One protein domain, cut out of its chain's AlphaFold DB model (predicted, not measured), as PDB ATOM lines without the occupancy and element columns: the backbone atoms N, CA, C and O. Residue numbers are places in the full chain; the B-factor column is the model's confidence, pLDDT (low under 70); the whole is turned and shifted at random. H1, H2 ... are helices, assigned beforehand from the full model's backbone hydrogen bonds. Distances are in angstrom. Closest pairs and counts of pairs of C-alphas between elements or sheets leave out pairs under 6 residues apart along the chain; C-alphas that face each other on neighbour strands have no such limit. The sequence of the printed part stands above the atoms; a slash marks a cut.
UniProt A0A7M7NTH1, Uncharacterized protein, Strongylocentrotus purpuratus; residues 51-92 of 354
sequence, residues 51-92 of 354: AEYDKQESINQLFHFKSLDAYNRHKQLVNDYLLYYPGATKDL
ATOM      1  N   ALA A  51     237.759 222.988 276.696       87.56
ATOM      2  CA  ALA A  51     239.089 222.564 277.135       87.56
ATOM      3  C   ALA A  51     239.912 223.677 277.816       87.56
ATOM      4  O   ALA A  51     240.820 223.370 278.588       87.56
ATOM      5  N   GLU A  52     239.639 224.957 277.540       86.38
ATOM      6  CA  GLU A  52     240.282 226.074 278.243       86.38
ATOM      7  C   GLU A  52     239.593 226.385 279.581       86.38
ATOM      8  O   GLU A  52     240.277 226.665 280.566       86.38
ATOM      9  N   TYR A  53     238.261 226.249 279.655       85.50
ATOM     10  CA  TYR A  53     237.530 226.293 280.926       85.50
ATOM     11  C   TYR A  53     237.976 225.166 281.868       85.50
ATOM     12  O   TYR A  53     238.315 225.456 283.011       85.50
ATOM     13  N   ASP A  54     238.095 223.924 281.382       88.19
ATOM     14  CA  ASP A  54     238.554 222.768 282.170       88.19
ATOM     15  C   ASP A  54     239.948 223.017 282.791       88.19
ATOM     16  O   ASP A  54     240.193 222.722 283.965       88.19
ATOM     17  N   LYS A  55     240.875 223.623 282.030       87.81
ATOM     18  CA  LYS A  55     242.196 224.029 282.549       87.81
ATOM     19  C   LYS A  55     242.069 225.088 283.636       87.81
ATOM     20  O   LYS A  55     242.694 224.944 284.688       87.81
ATOM     21  N   GLN A  56     241.286 226.139 283.396       85.00
ATOM     22  CA  GLN A  56     241.127 227.229 284.356       85.00
ATOM     23  C   GLN A  56     240.467 226.733 285.651       85.00
ATOM     24  O   GLN A  56     240.905 227.104 286.739       85.00
ATOM     25  N   GLU A  57     239.492 225.827 285.557       85.31
ATOM     26  CA  GLU A  57     238.918 225.140 286.715       85.31
ATOM     27  C   GLU A  57     239.956 224.289 287.451       85.31
ATOM     28  O   GLU A  57     240.035 224.385 288.672       85.31
ATOM     29  N   SER A  58     240.820 223.538 286.755       84.00
ATOM     30  CA  SER A  58     241.888 222.763 287.412       84.00
ATOM     31  C   SER A  58     242.879 223.649 288.190       84.00
ATOM     32  O   SER A  58     243.305 223.299 289.293       84.00
ATOM     33  N   ILE A  59     243.195 224.841 287.664       88.31
ATOM     34  CA  ILE A  59     244.041 225.841 288.332       88.31
ATOM     35  C   ILE A  59     243.319 226.411 289.557       88.31
ATOM     36  O   ILE A  59     243.916 226.491 290.632       88.31
ATOM     37  N   ASN A  60     242.035 226.754 289.425       87.38
ATOM     38  CA  ASN A  60     241.219 227.271 290.525       87.38
ATOM     39  C   ASN A  60     241.056 226.229 291.644       87.38
ATOM     40  O   ASN A  60     241.250 226.553 292.814       87.38
ATOM     41  N   GLN A  61     240.777 224.968 291.306       84.25
ATOM     42  CA  GLN A  61     240.697 223.854 292.257       84.25
ATOM     43  C   GLN A  61     242.029 223.652 292.992       84.25
ATOM     44  O   GLN A  61     242.043 223.535 294.217       84.25
ATOM     45  N   LEU A  62     243.161 223.689 292.276       84.69
ATOM     46  CA  LEU A  62     244.491 223.590 292.883       84.69
ATOM     47  C   LEU A  62     244.808 224.787 293.793       84.69
ATOM     48  O   LEU A  62     245.447 224.611 294.832       84.69
ATOM     49  N   PHE A  63     244.379 225.995 293.419       89.31
ATOM     50  CA  PHE A  63     244.528 227.197 294.238       89.31
ATOM     51  C   PHE A  63     243.690 227.104 295.518       89.31
ATOM     52  O   PHE A  63     244.238 227.260 296.608       89.31
ATOM     53  N   HIS A  64     242.404 226.754 295.408       85.94
ATOM     54  CA  HIS A  64     241.530 226.525 296.558       85.94
ATOM     55  C   HIS A  64     242.089 225.438 297.478       85.94
ATOM     56  O   HIS A  64     242.248 225.684 298.673       85.94
ATOM     57  N   PHE A  65     242.498 224.291 296.929       86.12
ATOM     58  CA  PHE A  65     243.129 223.226 297.702       86.12
ATOM     59  C   PHE A  65     244.376 223.723 298.442       86.12
ATOM     60  O   PHE A  65     244.491 223.511 299.642       86.12
ATOM     61  N   LYS A  66     245.289 224.442 297.772       87.12
ATOM     62  CA  LYS A  66     246.496 225.006 298.409       87.12
ATOM     63  C   LYS A  66     246.204 226.101 299.439       87.12
ATOM     64  O   LYS A  66     247.012 226.271 300.347       87.12
ATOM     65  N   SER A  67     245.093 226.827 299.306       89.81
ATOM     66  CA  SER A  67     244.681 227.884 300.242       89.81
ATOM     67  C   SER A  67     244.116 227.353 301.566       89.81
ATOM     68  O   SER A  67     244.066 228.088 302.549       89.81
ATOM     69  N   LEU A  68     243.707 226.079 301.612       90.00
ATOM     70  CA  LEU A  68     243.201 225.446 302.826       90.00
ATOM     71  C   LEU A  68     244.322 225.157 303.840       90.00
ATOM     72  O   LEU A  68     245.435 224.743 303.494       90.00
ATOM     73  N   ASP A  69     243.979 225.294 305.121       93.69
ATOM     74  CA  ASP A  69     244.828 224.873 306.239       93.69
ATOM     75  C   ASP A  69     245.271 223.397 306.114       93.69
ATOM     76  O   ASP A  69     244.597 222.575 305.490       93.69
ATOM     77  N   ALA A  70     246.412 223.047 306.716       91.56
ATOM     78  CA  ALA A  70     246.971 221.698 306.698       91.56
ATOM     79  C   ALA A  70     245.978 220.624 307.182       91.56
ATOM     80  O   ALA A  70     245.884 219.567 306.551       91.56
ATOM     81  N   TYR A  71     245.194 220.897 308.233       92.75
ATOM     82  CA  TYR A  71     244.168 219.968 308.715       92.75
ATOM     83  C   TYR A  71     243.014 219.824 307.715       92.75
ATOM     84  O   TYR A  71     242.582 218.711 307.412       92.75
ATOM     85  N   ASN A  72     242.556 220.935 307.133       92.00
ATOM     86  CA  ASN A  72     241.460 220.934 306.163       92.00
ATOM     87  C   ASN A  72     241.847 220.252 304.840       92.00
ATOM     88  O   ASN A  72     241.063 219.462 304.315       92.00
ATOM     89  N   ARG A  73     243.078 220.461 304.348       92.94
ATOM     90  CA  ARG A  73     243.639 219.711 303.210       92.94
ATOM     91  C   ARG A  73     243.715 218.218 303.496       92.94
ATOM     92  O   ARG A  73     243.323 217.422 302.649       92.94
ATOM     93  N   HIS A  74     244.193 217.831 304.680       91.56
ATOM     94  CA  HIS A  74     244.246 216.425 305.077       91.56
ATOM     95  C   HIS A  74     242.843 215.804 305.126       91.56
ATOM     96  O   HIS A  74     242.629 214.752 304.531       91.56
ATOM     97  N   LYS A  75     241.868 216.484 305.741       92.38
ATOM     98  CA  LYS A  75     240.466 216.044 305.787       92.38
ATOM     99  C   LYS A  75     239.869 215.863 304.388       92.38
ATOM    100  O   LYS A  75     239.196 214.864 304.155       92.38
ATOM    101  N   GLN A  76     240.129 216.789 303.463       90.31
ATOM    102  CA  GLN A  76     239.681 216.662 302.075       90.31
ATOM    103  C   GLN A  76     240.325 215.450 301.388       90.31
ATOM    104  O   GLN A  76     239.601 214.592 300.901       90.31
ATOM    105  N   LEU A  77     241.657 215.308 301.442       90.06
ATOM    106  CA  LEU A  77     242.363 214.162 300.848       90.06
ATOM    107  C   LEU A  77     241.913 212.811 301.421       90.06
ATOM    108  O   LEU A  77     241.822 211.834 300.683       90.06
ATOM    109  N   VAL A  78     241.638 212.741 302.727       87.69
ATOM    110  CA  VAL A  78     241.111 211.534 303.378       87.69
ATOM    111  C   VAL A  78     239.697 211.241 302.881       87.69
ATOM    112  O   VAL A  78     239.434 210.117 302.464       87.69
ATOM    113  N   ASN A  79     238.804 212.233 302.850       88.06
ATOM    114  CA  ASN A  79     237.450 212.057 302.316       88.06
ATOM    115  C   ASN A  79     237.468 211.604 300.846       88.06
ATOM    116  O   ASN A  79     236.773 210.651 300.500       88.06
ATOM    117  N   ASP A  80     238.295 212.231 300.009       88.31
ATOM    118  CA  ASP A  80     238.464 211.871 298.601       88.31
ATOM    119  C   ASP A  80     238.996 210.433 298.474       88.31
ATOM    120  O   ASP A  80     238.439 209.629 297.730       88.31
ATOM    121  N   TYR A  81     240.012 210.050 299.257       86.19
ATOM    122  CA  TYR A  81     240.519 208.672 299.300       86.19
ATOM    123  C   TYR A  81     239.423 207.662 299.690       86.19
ATOM    124  O   TYR A  81     239.290 206.616 299.056       86.19
ATOM    125  N   LEU A  82     238.583 207.988 300.676       84.62
ATOM    126  CA  LEU A  82     237.464 207.139 301.096       84.62
ATOM    127  C   LEU A  82     236.343 207.042 300.043       84.62
ATOM    128  O   LEU A  82     235.652 206.023 299.997       84.62
ATOM    129  N   LEU A  83     236.162 208.069 299.207       84.56
ATOM    130  CA  LEU A  83     235.193 208.087 298.105       84.56
ATOM    131  C   LEU A  83     235.699 207.326 296.869       84.56
ATOM    132  O   LEU A  83     234.937 206.574 296.262       84.56
ATOM    133  N   TYR A  84     236.970 207.500 296.495       84.44
ATOM    134  CA  TYR A  84     237.546 206.909 295.282       84.44
ATOM    135  C   TYR A  84     237.975 205.442 295.438       84.44
ATOM    136  O   TYR A  84     237.992 204.720 294.439       84.44
ATOM    137  N   TYR A  85     238.302 204.975 296.650       81.38
ATOM    138  CA  TYR A  85     238.750 203.596 296.894       81.38
ATOM    139  C   TYR A  85     237.667 202.759 297.605       81.38
ATOM    140  O   TYR A  85     237.602 202.741 298.841       81.38
ATOM    141  N   PRO A  86     236.814 202.021 296.860       72.25
ATOM    142  CA  PRO A  86     235.719 201.245 297.436       72.25
ATOM    143  C   PRO A  86     236.250 200.094 298.299       72.25
ATOM    144  O   PRO A  86     236.694 199.063 297.798       72.25
ATOM    145  N   GLY A  87     236.178 200.271 299.619       69.06
ATOM    146  CA  GLY A  87     236.693 199.324 300.612       69.06
ATOM    147  C   GLY A  87     237.463 200.003 301.742       69.06
ATOM    148  O   GLY A  87     237.335 199.570 302.882       69.06
ATOM    149  N   ALA A  88     238.143 201.125 301.472       67.44
ATOM    150  CA  ALA A  88     238.928 201.855 302.474       67.44
ATOM    151  C   ALA A  88     238.086 202.316 303.682       67.44
ATOM    152  O   ALA A  88     238.559 202.331 304.816       67.44
ATOM    153  N   THR A  89     236.808 202.629 303.450       67.69
ATOM    154  CA  THR A  89     235.819 202.942 304.493       67.69
ATOM    155  C   THR A  89     235.541 201.781 305.444       67.69
ATOM    156  O   THR A  89     235.230 202.023 306.605       67.69
ATOM    157  N   LYS A  90     235.633 200.528 304.980       68.50
ATOM    158  CA  LYS A  90     235.390 199.350 305.819       68.50
ATOM    159  C   LYS A  90     236.550 199.156 306.777       68.50
ATOM    160  O   LYS A  90     236.314 199.130 307.973       68.50
ATOM    161  N   ASP A  91     237.776 199.126 306.269       69.31
ATOM    162  CA  ASP A  91     238.959 198.836 307.087       69.31
ATOM    163  C   ASP A  91     239.275 199.962 308.092       69.31
ATOM    164  O   ASP A  91     239.753 199.691 309.190       69.31
ATOM    165  N   LEU A  92     238.974 201.226 307.750       69.75
ATOM    166  CA  LEU A  92     239.243 202.389 308.612       69.75
ATOM    167  C   LEU A  92     238.115 202.724 309.603       69.75
ATOM    168  O   LEU A  92     238.387 203.348 310.628       69.75
TER     169      LEU A  92
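AT A GLANCE: This is residues 51 to 92 of the 354 residues of an uncharacterized protein of Strongylocentrotus purpuratus (UniProt A0A7M7NTH1). Two long helices, H1 and H2, make an open, flat V, their ends near each other at the tight link between them, and a short helix, H3, makes a corner at the far end of H2. Residues 51 to 63 of H1 stick out as a free arm, and the mouth of the V is empty. The printed part has 42 residues with three named helices in the order H1, H2, H3 and no named strand; its class is all helix. It is only just loose, close to extended, with a radius of gyration of the C-alphas of 13.2 A, and it spans 39 by 25 by 5 A.

IN THESE COORDINATES: H1, the longest helix, holds residues 51 to 67 and measures 24.4 A from C-alpha 51 at (239.089, 222.564, 277.135) to C-alpha 67. H2, residues 70 to 84, measures 20.9 A and begins with C-alpha 70 at (246.971, 221.698, 306.698). H3, residues 88 to 92, ends with C-alpha 92 at (239.243, 202.389, 308.612).

HOW THE PARTS SIT: H1 and H2 are close but not clearly touching; their closest C-alphas, those of Phe 65 and Arg 73, are 6.6 A apart. They run opposite ways at a steep tilt of 50 degrees. H2 and H3 only just touch, with 3 pairs of C-alphas within 8 A, and they touch only at the corner, H2 with residues 81 to 82 alone; the closest C-alphas, those of Leu 82 and Thr 89, are 5.6 A apart. H1 and H3 are apart. In H1, H2 and H3 every O i to N i+4 pair is within hydrogen-bond range.

THE WHOLE: The two C-alphas farthest apart, those of Glu 52 and Asp 91, are 39.7 A apart. The printed part has no cut, and both links are tight. The mean pLDDT of the printed part is 84.7; residues 87 to 92 are under 70.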